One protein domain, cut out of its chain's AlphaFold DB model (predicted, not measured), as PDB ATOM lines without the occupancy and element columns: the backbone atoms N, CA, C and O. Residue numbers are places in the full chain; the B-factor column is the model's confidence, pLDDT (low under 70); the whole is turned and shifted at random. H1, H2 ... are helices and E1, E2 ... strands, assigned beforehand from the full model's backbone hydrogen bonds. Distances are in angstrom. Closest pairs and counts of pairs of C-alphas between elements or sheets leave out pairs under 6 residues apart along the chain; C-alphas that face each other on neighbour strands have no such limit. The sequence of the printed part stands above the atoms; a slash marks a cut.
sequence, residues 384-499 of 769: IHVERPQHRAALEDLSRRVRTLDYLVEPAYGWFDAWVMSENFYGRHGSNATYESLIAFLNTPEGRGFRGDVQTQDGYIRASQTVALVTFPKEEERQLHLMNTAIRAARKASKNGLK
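AT A GLANCE: This is residues 384 to 499 of the 769 residues of the protein "Hypothetical protein" of Aureoumbra lagunensis (UniProt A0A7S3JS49). One long strand, E2, runs through much of the length, paired at its start with the short strand E1 as a hairpin; the helices H1 and H4 lie side by side, running opposite ways, and H1 comes near E2 with its residues 395 to 402. Two shorter helices, H2 and H3, set nearly at right angles to each other, gather at the end where the hairpin turns, while H4 begins at the far end. The 116 printed residues include four named helices and two named strands, in the order H1 H2 H3 E1 E2 H4; the sheet, E1 - E2, is antiparallel and the class is mixed, helices and strands. The whole is compact, with a radius of gyration of the C-alphas of 15.1 A, yet elongated, spanning 46 by 30 by 24 A.

IN THESE COORDINATES: E2, residues 460 to 471, is 33.2 A long, from C-alpha 460 at (21.527, 30.905, 35.381) to C-alpha 471. E1, residues 454 to 457, is 9.8 A long. H4, residues 476 to 496, measures 31.6 A and ends with C-alpha 496 at (15.494, 43.309, 25.183). H1, residues 389 to 402, measures 19.8 A and begins with C-alpha 389 at (24.293, 42.225, 27.798). H2, residues 415 to 425, measures 15.3 A, and H3, residues 435 to 443, 12.8 A.

HOW THE PARTS SIT: E1 and E2 form a hairpin, antiparallel at 172 degrees, with N 455 and O 463 at 2.9 A and N 462 and O 455 at 2.8 A, both within hydrogen-bond range. The closest C-alphas of H1 and E2, those of Val 402 and Ala 468, are 6.9 A apart. H1 and H4 touch at a shallow tilt of 15 degrees, opposite ways, the closest C-alphas being those of Ala 394 and Asn 496, at 5.0 A. With residues 395 to 399 alone, H1 only just touches H2, with 3 pairs of C-alphas within 8 A, the closest being Leu 395 and Phe 416 at 7.1 A; they run opposite ways at a steep tilt of 69 degrees, only just short of about perpendicular. H2 and H3 only just touch, also with 3 such pairs, the closest being the C-alphas of Trp 419 and Phe 441 at 6.5 A, and stand about perpendicular at 82 degrees. H3 and E1 are near each other, with 6 pairs of C-alphas within 10 A. H2 and H4 are apart, as are H3 and H4. Every O i to N i+4 pair is within hydrogen-bond range in H1, H2 and H3; in H4, 15 of 17 are.

THE WHOLE: The two C-alphas farthest apart, those of Asn 432 and Glu 475, are 46.9 A from each other. The printed part has no cut. The link H1 to H2, 12 residues, is long; E1 to E2 and E2 to H4 are tight. The mean pLDDT of the printed part is 86.2, and residues 427 to 433 are under 70.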
ATOM      1  N   ILE A 384      16.977  34.058  33.137       90.88
ATOM      2  CA  ILE A 384      17.980  35.125  32.999       90.88
ATOM      3  C   ILE A 384      19.379  34.514  33.003       90.88
ATOM      4  O   ILE A 384      19.770  33.813  33.931       90.88
ATOM      5  N   HIS A 385      20.159  34.875  31.992       89.25
ATOM      6  CA  HIS A 385      21.619  34.776  32.024       89.25
ATOM      7  C   HIS A 385      22.174  36.173  32.262       89.25
ATOM      8  O   HIS A 385      22.025  37.029  31.390       89.25
ATOM      9  N   VAL A 386      22.755  36.391  33.436       84.81
ATOM     10  CA  VAL A 386      23.191  37.711  33.914       84.81
ATOM     11  C   VAL A 386      24.347  38.270  33.077       84.81
ATOM     12  O   VAL A 386      24.409  39.466  32.817       84.81
ATOM     13  N   GLU A 387      25.193  37.379  32.568       85.69
ATOM     14  CA  GLU A 387      26.351  37.696  31.725       85.69
ATOM     15  C   GLU A 387      25.962  38.194  30.325       85.69
ATOM     16  O   GLU A 387      26.776  38.797  29.628       85.69
ATOM     17  N   ARG A 388      24.715  37.967  29.885       88.00
ATOM     18  CA  ARG A 388      24.258  38.432  28.570       88.00
ATOM     19  C   ARG A 388      23.923  39.927  28.629       88.00
ATOM     20  O   ARG A 388      22.972  40.289  29.330       88.00
ATOM     21  N   PRO A 389      24.562  40.784  27.804       86.88
ATOM     22  CA  PRO A 389      24.293  42.225  27.798       86.88
ATOM     23  C   PRO A 389      22.821  42.568  27.544       86.88
ATOM     24  O   PRO A 389      22.279  43.487  28.147       86.88
ATOM     25  N   GLN A 390      22.148  41.783  26.696       87.56
ATOM     26  CA  GLN A 390      20.726  41.953  26.385       87.56
ATOM     27  C   GLN A 390      19.836  41.797  27.627       87.56
ATOM     28  O   GLN A 390      18.992  42.648  27.900       87.56
ATOM     29  N   HIS A 391      20.056  40.746  28.422       90.00
ATOM     30  CA  HIS A 391      19.277  40.517  29.638       90.00
ATOM     31  C   HIS A 391      19.566  41.567  30.707       90.00
ATOM     32  O   HIS A 391      18.645  42.009  31.387       90.00
ATOM     33  N   ARG A 392      20.824  42.002  30.827       87.12
ATOM     34  CA  ARG A 392      21.203  43.081  31.741       87.12
ATOM     35  C   ARG A 392      20.519  44.395  31.364       87.12
ATOM     36  O   ARG A 392      19.862  44.995  32.206       87.12
ATOM     37  N   ALA A 393      20.554  44.768  30.085       88.75
ATOM     38  CA  ALA A 393      19.831  45.932  29.576       88.75
ATOM     39  C   ALA A 393      18.310  45.812  29.782       88.75
ATOM     40  O   ALA A 393      17.631  46.812  30.014       88.75
ATOM     41  N   ALA A 394      17.747  44.599  29.713       90.56
ATOM     42  CA  ALA A 394      16.340  44.353  30.027       90.56
ATOM     43  C   ALA A 394      16.014  44.591  31.512       90.56
ATOM     44  O   ALA A 394      14.985  45.192  31.813       90.56
ATOM     45  N   LEU A 395      16.882  44.147  32.427       90.44
ATOM     46  CA  LEU A 395      16.732  44.348  33.873       90.44
ATOM     47  C   LEU A 395      16.912  45.819  34.269       90.44
ATOM     48  O   LEU A 395      16.125  46.341  35.054       90.44
ATOM     49  N   GLU A 396      17.878  46.515  33.666       90.12
ATOM     50  CA  GLU A 396      18.069  47.960  33.841       90.12
ATOM     51  C   GLU A 396      16.866  48.755  33.320       90.12
ATOM     52  O   GLU A 396      16.387  49.679  33.981       90.12
ATOM     53  N   ASP A 397      16.339  48.391  32.144       91.38
ATOM     54  CA  ASP A 397      15.135  49.016  31.594       91.38
ATOM     55  C   ASP A 397      13.901  48.737  32.459       91.38
ATOM     56  O   ASP A 397      13.092  49.640  32.675       91.38
ATOM     57  N   LEU A 398      13.772  47.520  32.992       92.00
ATOM     58  CA  LEU A 398      12.703  47.159  33.918       92.00
ATOM     59  C   LEU A 398      12.774  47.996  35.198       92.00
ATOM     60  O   LEU A 398      11.794  48.660  35.522       92.00
ATOM     61  N   SER A 399      13.926  48.016  35.877       91.06
ATOM     62  CA  SER A 399      14.140  48.794  37.106       91.06
ATOM     63  C   SER A 399      13.790  50.271  36.901       91.06
ATOM     64  O   SER A 399      12.981  50.840  37.638       91.06
ATOM     65  N   ARG A 400      14.293  50.879  35.815       91.19
ATOM     66  CA  ARG A 400      13.999  52.281  35.485       91.19
ATOM     67  C   ARG A 400      12.503  52.533  35.308       91.19
ATOM     68  O   ARG A 400      12.000  53.543  35.782       91.19
ATOM     69  N   ARG A 401      11.787  51.629  34.631       91.38
ATOM     70  CA  ARG A 401      10.343  51.773  34.386       91.38
ATOM     71  C   ARG A 401       9.504  51.550  35.635       91.38
ATOM     72  O   ARG A 401       8.501  52.239  35.799       91.38
ATOM     73  N   VAL A 402       9.900  50.611  36.492       91.12
ATOM     74  CA  VAL A 402       9.224  50.339  37.766       91.12
ATOM     75  C   VAL A 402       9.261  51.575  38.665       91.12
ATOM     76  O   VAL A 402       8.241  51.933  39.243       91.12
ATOM     77  N   ARG A 403      10.388  52.298  38.694       89.69
ATOM     78  CA  ARG A 403      10.521  53.563  39.437       89.69
ATOM     79  C   ARG A 403       9.662  54.707  38.900       89.69
ATOM     80  O   ARG A 403       9.404  55.658  39.619       89.69
ATOM     81  N   THR A 404       9.227  54.624  37.644       90.31
ATOM     82  CA  THR A 404       8.351  55.626  37.012       90.31
ATOM     83  C   THR A 404       6.872  55.242  37.052       90.31
ATOM     84  O   THR A 404       6.075  55.853  36.346       90.31
ATOM     85  N   LEU A 405       6.497  54.189  37.788       90.31
ATOM     86  CA  LEU A 405       5.091  53.819  37.934       90.31
ATOM     87  C   LEU A 405       4.342  54.882  38.735       90.31
ATOM     88  O   LEU A 405       4.822  55.362  39.761       90.31
ATOM     89  N   ASP A 406       3.134  55.203  38.285       87.88
ATOM     90  CA  ASP A 406       2.235  56.072  39.033       87.88
ATOM     91  C   ASP A 406       1.865  55.420  40.376       87.88
ATOM     92  O   ASP A 406       1.697  54.202  40.459       87.88
ATOM     93  N   TYR A 407       1.692  56.239  41.418       89.69
ATOM     94  CA  TYR A 407       1.276  55.808  42.764       89.69
ATOM     95  C   TYR A 407       2.242  54.850  43.487       89.69
ATOM     96  O   TYR A 407       1.851  54.188  44.454       89.69
ATOM     97  N   LEU A 408       3.491  54.769  43.030       90.50
ATOM     98  CA  LEU A 408       4.546  53.984  43.660       90.50
ATOM     99  C   LEU A 408       4.831  54.481  45.085       90.50
ATOM    100  O   LEU A 408       4.950  55.680  45.327       90.50
ATOM    101  N   VAL A 409       4.962  53.547  46.023       86.69
ATOM    102  CA  VAL A 409       5.422  53.823  47.385       86.69
ATOM    103  C   VAL A 409       6.941  53.683  47.396       86.69
ATOM    104  O   VAL A 409       7.475  52.586  47.235       86.69
ATOM    105  N   GLU A 410       7.644  54.804  47.534       80.69
ATOM    106  CA  GLU A 410       9.106  54.817  47.569       80.69
ATOM    107  C   GLU A 410       9.660  54.296  48.909       80.69
ATOM    108  O   GLU A 410       9.054  54.532  49.958       80.69
ATOM    109  N   PRO A 411      10.838  53.634  48.908       71.69
ATOM    110  CA  PRO A 411      11.700  53.346  47.758       71.69
ATOM    111  C   PRO A 411      11.328  52.041  47.031       71.69
ATOM    112  O   PRO A 411      11.178  50.989  47.648       71.69
ATOM    113  N   ALA A 412      11.279  52.073  45.695       70.56
ATOM    114  CA  ALA A 412      11.178  50.859  44.882       70.56
ATOM    115  C   ALA A 412      12.577  50.337  44.541       70.56
ATOM    116  O   ALA A 412      13.232  50.823  43.612       70.56
ATOM    117  N   TYR A 413      13.040  49.368  45.329       74.00
ATOM    118  CA  TYR A 413      14.380  48.809  45.217       74.00
ATOM    119  C   TYR A 413      14.326  47.292  45.032       74.00
ATOM    120  O   TYR A 413      13.874  46.568  45.917       74.00
ATOM    121  N   GLY A 414      14.754  46.814  43.862       85.75
ATOM    122  CA  GLY A 414      14.783  45.386  43.539       85.75
ATOM    123  C   GLY A 414      16.142  44.735  43.800       85.75
ATOM    124  O   GLY A 414      17.157  45.414  43.952       85.75
ATOM    125  N   TRP A 415      16.181  43.399  43.744       90.00
ATOM    126  CA  TRP A 415      17.416  42.615  43.887       90.00
ATOM    127  C   TRP A 415      18.507  43.032  42.891       90.00
ATOM    128  O   TRP A 415      19.687  43.033  43.224       90.00
ATOM    129  N   PHE A 416      18.110  43.398  41.667       89.56
ATOM    130  CA  PHE A 416      19.037  43.789  40.611       89.56
ATOM    131  C   PHE A 416      19.718  45.122  40.922       89.56
ATOM    132  O   PHE A 416      20.924  45.251  40.742       89.56
ATOM    133  N   ASP A 417      18.968  46.092  41.446       88.56
ATOM    134  CA  ASP A 417      19.530  47.379  41.853       88.56
ATOM    135  C   ASP A 417      20.487  47.204  43.030       88.56
ATOM    136  O   ASP A 417      21.601  47.727  43.002       88.56
ATOM    137  N   ALA A 418      20.072  46.399  44.017       88.31
ATOM    138  CA  ALA A 418      20.871  46.031  45.182       88.31
ATOM    139  C   ALA A 418      22.208  45.420  44.781       88.31
ATOM    140  O   ALA A 418      23.266  45.865  45.225       88.31
ATOM    141  N   TRP A 419      22.149  44.454  43.873       88.25
ATOM    142  CA  TRP A 419      23.325  43.783  43.369       88.25
ATOM    143  C   TRP A 419      24.229  44.731  42.568       88.25
ATOM    144  O   TRP A 419      25.422  44.801  42.848       88.25
ATOM    145  N   VAL A 420      23.684  45.534  41.645       86.69
ATOM    146  CA  VAL A 420      24.471  46.506  40.860       86.69
ATOM    147  C   VAL A 420      25.143  47.555  41.752       86.69
ATOM    148  O   VAL A 420      26.301  47.898  41.515       86.69
ATOM    149  N   MET A 421      24.462  48.049  42.790       85.56
ATOM    150  CA  MET A 421      25.083  48.959  43.758       85.56
ATOM    151  C   MET A 421      26.204  48.274  44.542       85.56
ATOM    152  O   MET A 421      27.258  48.881  44.717       85.56
ATOM    153  N   SER A 422      26.024  47.010  44.941       84.38
ATOM    154  CA  SER A 422      27.081  46.243  45.609       84.38
ATOM    155  C   SER A 422      28.304  46.036  44.702       84.38
ATOM    156  O   SER A 422      29.430  46.289  45.119       84.38
ATOM    157  N   GLU A 423      28.106  45.682  43.429       81.00
ATOM    158  CA  GLU A 423      29.199  45.474  42.470       81.00
ATOM    159  C   GLU A 423      29.978  46.774  42.216       81.00
ATOM    160  O   GLU A 423      31.210  46.766  42.188       81.00
ATOM    161  N   ASN A 424      29.275  47.908  42.112       79.75
ATOM    162  CA  ASN A 424      29.902  49.224  41.996       79.75
ATOM    163  C   ASN A 424      30.704  49.596  43.253       79.75
ATOM    164  O   ASN A 424      31.798  50.142  43.129       79.75
ATOM    165  N   PHE A 425      30.194  49.281  44.446       76.81
ATOM    166  CA  PHE A 425      30.895  49.523  45.709       76.81
ATOM    167  C   PHE A 425      32.200  48.717  45.812       76.81
ATOM    168  O   PHE A 425      33.221  49.249  46.239       76.81
ATOM    169  N   TYR A 426      32.201  47.461  45.350       72.06
ATOM    170  CA  TYR A 426      33.393  46.601  45.325       72.06
ATOM    171  C   TYR A 426      34.296  46.805  44.089       72.06
ATOM    172  O   TYR A 426      35.228  46.026  43.880       72.06
ATOM    173  N   GLY A 427      34.044  47.828  43.260       66.31
ATOM    174  CA  GLY A 427      34.870  48.158  42.089       66.31
ATOM    175  C   GLY A 427      34.782  47.157  40.928       66.31
ATOM    176  O   GLY A 427      35.633  47.161  40.038       66.31
ATOM    177  N   ARG A 428      33.762  46.291  40.908       63.59
ATOM    178  CA  ARG A 428      33.510  45.313  39.841       63.59
ATOM    179  C   ARG A 428      32.560  45.920  38.808       63.59
ATOM    180  O   ARG A 428      31.358  45.671  38.789       63.59
ATOM    181  N   HIS A 429      33.085  46.772  37.933       56.84
ATOM    182  CA  HIS A 429      32.270  47.382  36.881       56.84
ATOM    183  C   HIS A 429      31.822  46.367  35.819       56.84
ATOM    184  O   HIS A 429      32.628  45.571  35.348       56.84
ATOM    185  N   GLY A 430      30.549  46.472  35.408       55.53
ATOM    186  CA  GLY A 430      29.991  46.238  34.059       55.53
ATOM    187  C   GLY A 430      30.294  44.936  33.297       55.53
ATOM    188  O   GLY A 430      29.363  44.281  32.837       55.53
ATOM    189  N   SER A 431      31.561  44.559  33.134       51.41
ATOM    190  CA  SER A 431      32.033  43.410  32.352       51.41
ATOM    191  C   SER A 431      32.348  42.163  33.183       51.41
ATOM    192  O   SER A 431      32.339  41.071  32.630       51.41
ATOM    193  N   ASN A 432      32.595  42.301  34.493       59.28
ATOM    194  CA  ASN A 432      33.021  41.187  35.363       59.28
ATOM    195  C   ASN A 432      31.898  40.643  36.266       59.28
ATOM    196  O   ASN A 432      32.142  39.806  37.131       59.28
ATOM    197  N   ALA A 433      30.671  41.137  36.087       69.19
ATOM    198  CA  ALA A 433      29.519  40.750  36.889       69.19
ATOM    199  C   ALA A 433      28.975  39.397  36.393       69.19
ATOM    200  O   ALA A 433      28.196  39.328  35.439       69.19
ATOM    201  N   THR A 434      29.448  38.317  37.010       83.81
ATOM    202  CA  THR A 434      29.118  36.930  36.658       83.81
ATOM    203  C   THR A 434      27.963  36.392  37.493       83.81
ATOM    204  O   THR A 434      27.583  36.967  38.518       83.81
ATOM    205  N   TYR A 435      27.429  35.237  37.099       87.25
ATOM    206  CA  TYR A 435      26.487  34.499  37.944       87.25
ATOM    207  C   TYR A 435      27.046  34.249  39.361       87.25
ATOM    208  O   TYR A 435      26.327  34.402  40.345       87.25
ATOM    209  N   GLU A 436      28.343  33.955  39.489       86.94
ATOM    210  CA  GLU A 436      28.997  33.734  40.785       86.94
ATOM    211  C   GLU A 436      28.982  34.980  41.676       86.94
ATOM    212  O   GLU A 436      28.758  34.876  42.882       86.94
ATOM    213  N   SER A 437      29.160  36.166  41.088       86.94
ATOM    214  CA  SER A 437      29.101  37.431  41.828       86.94
ATOM    215  C   SER A 437      27.703  37.709  42.395       86.94
ATOM    216  O   SER A 437      27.574  38.150  43.538       86.94
ATOM    217  N   LEU A 438      26.647  37.338  41.660       88.25
ATOM    218  CA  LEU A 438      25.272  37.392  42.156       88.25
ATOM    219  C   LEU A 438      25.058  36.410  43.314       88.25
ATOM    220  O   LEU A 438      24.454  36.776  44.320       88.25
ATOM    221  N   ILE A 439      25.557  35.175  43.208       88.50
ATOM    222  CA  ILE A 439      25.458  34.193  44.300       88.50
ATOM    223  C   ILE A 439      26.210  34.680  45.543       88.50
ATOM    224  O   ILE A 439      25.693  34.569  46.656       88.50
ATOM    225  N   ALA A 440      27.399  35.258  45.368       87.94
ATOM    226  CA  ALA A 440      28.153  35.865  46.457       87.94
ATOM    227  C   ALA A 440      27.344  36.988  47.125       87.94
ATOM    228  O   ALA A 440      27.208  36.984  48.348       87.94
ATOM    229  N   PHE A 441      26.732  37.879  46.335       88.94
ATOM    230  CA  PHE A 441      25.844  38.930  46.831       88.94
ATOM    231  C   PHE A 441      24.652  38.369  47.615       88.94
ATOM    232  O   PHE A 441      24.416  38.807  48.737       88.94
ATOM    233  N   LEU A 442      23.941  37.360  47.101       89.50
ATOM    234  CA  LEU A 442      22.786  36.755  47.785       89.50
ATOM    235  C   LEU A 442      23.142  36.131  49.149       89.50
ATOM    236  O   LEU A 442      22.268  35.980  50.005       89.50
ATOM    237  N   ASN A 443      24.416  35.790  49.367       89.81
ATOM    238  CA  ASN A 443      24.923  35.286  50.645       89.81
ATOM    239  C   ASN A 443      25.359  36.395  51.622       89.81
ATOM    240  O   ASN A 443      25.541  36.120  52.813       89.81
ATOM    241  N   THR A 444      25.495  37.643  51.165       88.75
ATOM    242  CA  THR A 444      25.788  38.794  52.036       88.75
ATOM    243  C   THR A 444      24.584  39.167  52.914       88.75
ATOM    244  O   THR A 444      23.444  38.832  52.578       88.75
ATOM    245  N   PRO A 445      24.788  39.883  54.038       86.94
ATOM    246  CA  PRO A 445      23.686  40.402  54.853       86.94
ATOM    247  C   PRO A 445      22.710  41.291  54.067       86.94
ATOM    248  O   PRO A 445      21.508  41.227  54.306       86.94
ATOM    249  N   GLU A 446      23.219  42.066  53.107       82.44
ATOM    250  CA  GLU A 446      22.444  42.977  52.255       82.44
ATOM    251  C   GLU A 446      21.622  42.220  51.199       82.44
ATOM    252  O   GLU A 446      20.463  42.547  50.953       82.44
ATOM    253  N   GLY A 447      22.194  41.167  50.605       84.94
ATOM    254  CA  GLY A 447      21.532  40.354  49.581       84.94
ATOM    255  C   GLY A 447      20.603  39.265  50.121       84.94
ATOM    256  O   GLY A 447      19.729  38.792  49.392       84.94
ATOM    257  N   ARG A 448      20.728  38.891  51.404       86.88
ATOM    258  CA  ARG A 448      19.936  37.810  52.021       86.88
ATOM    259  C   ARG A 448      18.426  38.047  51.919       86.88
ATOM    260  O   ARG A 448      17.681  37.083  51.750       86.88
ATOM    261  N   GLY A 449      17.985  39.307  51.988       85.12
ATOM    262  CA  GLY A 449      16.574  39.684  51.845       85.12
ATOM    263  C   GLY A 449      15.979  39.333  50.477       85.12
ATOM    264  O   GLY A 449      14.803  38.999  50.392       85.12
ATOM    265  N   PHE A 450      16.804  39.304  49.428       89.19
ATOM    266  CA  PHE A 450      16.384  39.038  48.049       89.19
ATOM    267  C   PHE A 450      16.483  37.564  47.646       89.19
ATOM    268  O   PHE A 450      16.163  37.200  46.515       89.19
ATOM    269  N   ARG A 451      16.907  36.673  48.551       86.62
ATOM    270  CA  ARG A 451      17.040  35.240  48.247       86.62
ATOM    271  C   ARG A 451      15.703  34.592  47.874       86.62
ATOM    272  O   ARG A 451      15.683  33.663  47.075       86.62
ATOM    273  N   GLY A 452      14.597  35.087  48.435       85.25
ATOM    274  CA  GLY A 452      13.246  34.661  48.055       85.25
ATOM    275  C   GLY A 452      12.816  35.162  46.672       85.25
ATOM    276  O   GLY A 452      11.976  34.536  46.029       85.25
ATOM    277  N   ASP A 453      13.429  36.244  46.193       88.50
ATOM    278  CA  ASP A 453      13.070  36.897  44.935       88.50
ATOM    279  C   ASP A 453      13.803  36.322  43.722       88.50
ATOM    280  O   ASP A 453      13.393  36.560  42.587       88.50
ATOM    281  N   VAL A 454      14.882  35.564  43.939       91.50
ATOM    282  CA  VAL A 454      15.735  35.022  42.878       91.50
ATOM    283  C   VAL A 454      15.837  33.507  43.015       91.50
ATOM    284  O   VAL A 454      16.489  32.986  43.916       91.50
ATOM    285  N   GLN A 455      15.234  32.779  42.075       91.06
ATOM    286  CA  GLN A 455      15.373  31.327  41.984       91.06
ATOM    287  C   GLN A 455      16.527  30.962  41.057       91.06
ATOM    288  O   GLN A 455      16.434  31.066  39.831       91.06
ATOM    289  N   THR A 456      17.617  30.513  41.658       88.88
ATOM    290  CA  THR A 456      18.865  30.162  40.980       88.88
ATOM    291  C   THR A 456      18.870  28.696  40.534       88.88
ATOM    292  O   THR A 456      18.319  27.833  41.215       88.88
ATOM    293  N   GLN A 457      19.496  28.406  39.396       85.94
ATOM    294  CA  GLN A 457      19.774  27.062  38.880       85.94
ATOM    295  C   GLN A 457      21.187  27.073  38.273       85.94
ATOM    296  O   GLN A 457      21.655  28.134  37.881       85.94
ATOM    297  N   ASP A 458      21.894  25.947  38.214       83.44
ATOM    298  CA  ASP A 458      23.320  25.930  37.842       83.44
ATOM    299  C   ASP A 458      23.635  26.764  36.580       83.44
ATOM    300  O   ASP A 458      23.203  26.445  35.469       83.44
ATOM    301  N   GLY A 459      24.353  27.879  36.778       83.12
ATOM    302  CA  GLY A 459      24.787  28.814  35.734       83.12
ATOM    303  C   GLY A 459      23.765  29.861  35.256       83.12
ATOM    304  O   GLY A 459      24.099  30.663  34.385       83.12
ATOM    305  N   TYR A 460      22.528  29.899  35.770       88.50
ATOM    306  CA  TYR A 460      21.527  30.905  35.381       88.50
ATOM    307  C   TYR A 460      20.394  31.087  36.406       88.50
ATOM    308  O   TYR A 460      20.143  30.266  37.280       88.50
ATOM    309  N   ILE A 461      19.621  32.165  36.289       91.31
ATOM    310  CA  ILE A 461      18.425  32.366  37.119       91.31
ATOM    311  C   ILE A 461      17.228  31.753  36.394       91.31
ATOM    312  O   ILE A 461      16.933  32.120  35.253       91.31
ATOM    313  N   ARG A 462      16.522  30.822  37.038       91.25
ATOM    314  CA  ARG A 462      15.319  30.187  36.484       91.25
ATOM    315  C   ARG A 462      14.150  31.166  36.423       91.25
ATOM    316  O   ARG A 462      13.462  31.226  35.403       91.25
ATOM    317  N   ALA A 463      13.942  31.905  37.506       91.75
ATOM    318  CA  ALA A 463      12.935  32.946  37.625       91.75
ATOM    319  C   ALA A 463      13.401  33.992  38.639       91.75
ATOM    320  O   ALA A 463      14.079  33.657  39.610       91.75
ATOM    321  N   SER A 464      13.027  35.247  38.424       92.69
ATOM    322  CA  SER A 464      13.194  36.290  39.434       92.69
ATOM    323  C   SER A 464      11.931  37.128  39.542       92.69
ATOM    324  O   SER A 464      11.132  37.158  38.603       92.69
ATOM    325  N   GLN A 465      11.751  37.810  40.663       92.06
ATOM    326  CA  GLN A 465      10.713  38.815  40.832       92.06
ATOM    327  C   GLN A 465      11.310  40.144  41.282       92.06
ATOM    328  O   GLN A 465      12.279  40.196  42.029       92.06
ATOM    329  N   THR A 466      10.731  41.242  40.811       91.31
ATOM    330  CA  THR A 466      10.943  42.580  41.370       91.31
ATOM    331  C   THR A 466       9.605  43.081  41.879       91.31
ATOM    332  O   THR A 466       8.635  43.101  41.120       91.31
ATOM    333  N   VAL A 467       9.537  43.443  43.155       90.56
ATOM    334  CA  VAL A 467       8.292  43.866  43.801       90.56
ATOM    335  C   VAL A 467       8.231  45.387  43.838       90.56
ATOM    336  O   VAL A 467       9.170  46.042  44.282       90.56
ATOM    337  N   ALA A 468       7.120  45.943  43.366       91.31
ATOM    338  CA  ALA A 468       6.815  47.363  43.451       91.31
ATOM    339  C   ALA A 468       5.566  47.548  44.311       91.31
ATOM    340  O   ALA A 468       4.500  47.046  43.957       91.31
ATOM    341  N   LEU A 469       5.689  48.250  45.436       90.81
ATOM    342  CA  LEU A 469       4.536  48.596  46.263       90.81
ATOM    343  C   LEU A 469       3.831  49.799  45.650       90.81
ATOM    344  O   LEU A 469       4.455  50.831  45.412       90.81
ATOM    345  N   VAL A 470       2.539  49.663  45.376       91.19
ATOM    346  CA  VAL A 470       1.748  50.702  44.718       91.19
ATOM    347  C   VAL A 470       0.472  50.954  45.505       91.19
ATOM    348  O   VAL A 470      -0.187  50.024  45.964       91.19
ATOM    349  N   THR A 471       0.106  52.226  45.645       90.25
ATOM    350  CA  THR A 471      -1.179  52.620  46.225       90.25
ATOM    351  C   THR A 471      -2.253  52.612  45.144       90.25
ATOM    352  O   THR A 471      -2.249  53.441  44.237       90.25
ATOM    353  N   PHE A 472      -3.210  51.696  45.238       87.38
ATOM    354  CA  PHE A 472      -4.314  51.618  44.295       87.38
ATOM    355  C   PHE A 472      -5.324  52.748  44.551       87.38
ATOM    356  O   PHE A 472      -5.881  52.850  45.651       87.38
ATOM    357  N   PRO A 473      -5.599  53.606  43.553       86.94
ATOM    358  CA  PRO A 473      -6.565  54.691  43.697       86.94
ATOM    359  C   PRO A 473      -7.981  54.140  43.908       86.94
ATOM    360  O   PRO A 473      -8.276  53.008  43.539       86.94
ATOM    361  N   LYS A 474      -8.887  54.943  44.481       80.12
ATOM    362  CA  LYS A 474     -10.296  54.539  44.670       80.12
ATOM    363  C   LYS A 474     -11.082  54.465  43.355       80.12
ATOM    364  O   LYS A 474     -12.037  53.706  43.261       80.12
ATOM    365  N   GLU A 475     -10.703  55.273  42.366       82.06
ATOM    366  CA  GLU A 475     -11.354  55.323  41.052       82.06
ATOM    367  C   GLU A 475     -10.890  54.158  40.165       82.06
ATOM    368  O   GLU A 475      -9.698  54.036  39.872       82.06
ATOM    369  N   GLU A 476     -11.835  53.343  39.690       78.19
ATOM    370  CA  GLU A 476     -11.562  52.152  38.868       78.19
ATOM    371  C   GLU A 476     -10.815  52.485  37.565       78.19
ATOM    372  O   GLU A 476      -9.891  51.772  37.180       78.19
ATOM    373  N   GLU A 477     -11.134  53.607  36.911       82.50
ATOM    374  CA  GLU A 477     -10.436  54.046  35.690       82.50
ATOM    375  C   GLU A 477      -8.938  54.275  35.932       82.50
ATOM    376  O   GLU A 477      -8.095  53.905  35.109       82.50
ATOM    377  N   ARG A 478      -8.582  54.827  37.098       88.56
ATOM    378  CA  ARG A 478      -7.180  55.030  37.481       88.56
ATOM    379  C   ARG A 478      -6.506  53.717  37.874       88.56
ATOM    380  O   ARG A 478      -5.324  53.546  37.582       88.56
ATOM    381  N   GLN A 479      -7.239  52.777  38.476       88.75
ATOM    382  CA  GLN A 479      -6.736  51.421  38.737       88.75
ATOM    383  C   GLN A 479      -6.427  50.683  37.423       88.75
ATOM    384  O   GLN A 479      -5.357  50.088  37.276       88.75
ATOM    385  N   LEU A 480      -7.318  50.785  36.431       88.25
ATOM    386  CA  LEU A 480      -7.106  50.253  35.083       88.25
ATOM    387  C   LEU A 480      -5.910  50.917  34.392       88.25
ATOM    388  O   LEU A 480      -5.112  50.232  33.746       88.25
ATOM    389  N   HIS A 481      -5.750  52.237  34.535       90.38
ATOM    390  CA  HIS A 481      -4.584  52.948  34.012       90.38
ATOM    391  C   HIS A 481      -3.280  52.413  34.614       90.38
ATOM    392  O   HIS A 481      -2.362  52.073  33.865       90.38
ATOM    393  N   LEU A 482      -3.226  52.269  35.941       91.62
ATOM    394  CA  LEU A 482      -2.076  51.725  36.661       91.62
ATOM    395  C   LEU A 482      -1.714  50.317  36.168       91.62
ATOM    396  O   LEU A 482      -0.566  50.072  35.786       91.62
ATOM    397  N   MET A 483      -2.695  49.411  36.107       92.50
ATOM    398  CA  MET A 483      -2.505  48.052  35.592       92.50
ATOM    399  C   MET A 483      -1.927  48.071  34.172       92.50
ATOM    400  O   MET A 483      -0.919  47.422  33.884       92.50
ATOM    401  N   ASN A 484      -2.522  48.867  33.282       92.44
ATOM    402  CA  ASN A 484      -2.063  48.991  31.904       92.44
ATOM    403  C   ASN A 484      -0.651  49.581  31.812       92.44
ATOM    404  O   ASN A 484       0.124  49.186  30.940       92.44
ATOM    405  N   THR A 485      -0.279  50.525  32.676       93.75
ATOM    406  CA  THR A 485       1.079  51.087  32.731       93.75
ATOM    407  C   THR A 485       2.095  50.050  33.215       93.75
ATOM    408  O   THR A 485       3.122  49.872  32.555       93.75
ATOM    409  N   ALA A 486       1.779  49.276  34.256       93.69
ATOM    410  CA  ALA A 486       2.623  48.185  34.747       93.69
ATOM    411  C   ALA A 486       2.820  47.073  33.698       93.69
ATOM    412  O   ALA A 486       3.952  46.693  33.384       93.69
ATOM    413  N   ILE A 487       1.741  46.603  33.061       93.62
ATOM    414  CA  ILE A 487       1.816  45.594  31.991       93.62
ATOM    415  C   ILE A 487       2.619  46.127  30.794       93.62
ATOM    416  O   ILE A 487       3.447  45.408  30.222       93.62
ATOM    417  N   ARG A 488       2.430  47.401  30.415       94.00
ATOM    418  CA  ARG A 488       3.219  48.046  29.351       94.00
ATOM    419  C   ARG A 488       4.699  48.147  29.716       94.00
ATOM    420  O   ARG A 488       5.529  47.928  28.833       94.00
ATOM    421  N   ALA A 489       5.036  48.444  30.969       92.62
ATOM    422  CA  ALA A 489       6.416  48.478  31.446       92.62
ATOM    423  C   ALA A 489       7.092  47.106  31.293       92.62
ATOM    424  O   ALA A 489       8.143  47.015  30.655       92.62
ATOM    425  N   ALA A 490       6.435  46.036  31.753       93.25
ATOM    426  CA  ALA A 490       6.914  44.663  31.595       93.25
ATOM    427  C   ALA A 490       7.075  44.262  30.113       93.25
ATOM    428  O   ALA A 490       8.100  43.708  29.708       93.25
ATOM    429  N   ARG A 491       6.093  44.596  29.262       94.06
ATOM    430  CA  ARG A 491       6.141  44.293  27.822       94.06
ATOM    431  C   ARG A 491       7.274  45.039  27.107       94.06
ATOM    432  O   ARG A 491       7.887  44.473  26.207       94.06
ATOM    433  N   LYS A 492       7.556  46.292  27.483       93.19
ATOM    434  CA  LYS A 492       8.664  47.073  26.908       93.19
ATOM    435  C   LYS A 492      10.024  46.517  27.324       93.19
ATOM    436  O   LYS A 492      10.839  46.288  26.436       93.19
ATOM    437  N   ALA A 493      10.218  46.209  28.608       89.88
ATOM    438  CA  ALA A 493      11.432  45.540  29.083       89.88
ATOM    439  C   ALA A 493      11.650  44.194  28.366       89.88
ATOM    440  O   ALA A 493      12.779  43.821  28.046       89.88
ATOM    441  N   SER A 494      10.553  43.516  28.002       91.56
ATOM    442  CA  SER A 494      10.621  42.246  27.278       91.56
ATOM    443  C   SER A 494      11.186  42.314  25.862       91.56
ATOM    444  O   SER A 494      11.574  41.283  25.315       91.56
ATOM    445  N   LYS A 495      11.276  43.507  25.257       89.69
ATOM    446  CA  LYS A 495      11.872  43.675  23.923       89.69
ATOM    447  C   LYS A 495      13.379  43.410  23.904       89.69
ATOM    448  O   LYS A 495      13.903  43.040  22.862       89.69
ATOM    449  N   ASN A 496      14.051  43.523  25.049       84.31
ATOM    450  CA  ASN A 496      15.494  43.309  25.183       84.31
ATOM    451  C   ASN A 496      15.860  41.817  25.384       84.31
ATOM    452  O   ASN A 496      16.909  41.500  25.930       84.31
ATOM    453  N   GLY A 497      14.990  40.885  24.976       83.88
ATOM    454  CA  GLY A 497      15.257  39.438  24.998       83.88
ATOM    455  C   GLY A 497      14.899  38.709  26.300       83.88
ATOM    456  O   GLY A 497      14.969  37.482  26.340       83.88
ATOM    457  N   LEU A 498      14.463  39.418  27.348       89.50
ATOM    458  CA  LEU A 498      14.047  38.822  28.624       89.50
ATOM    459  C   LEU A 498      12.525  38.824  28.777       89.50
ATOM    460  O   LEU A 498      11.922  39.877  28.863       89.50
ATOM    461  N   LYS A 499      11.869  37.671  28.905       91.94
ATOM    462  CA  LYS A 499      10.410  37.638  29.116       91.94
ATOM    463  C   LYS A 499      10.045  38.142  30.521       91.94
ATOM    464  O   LYS A 499      10.380  37.478  31.500       91.94
TER     465      LYS A 499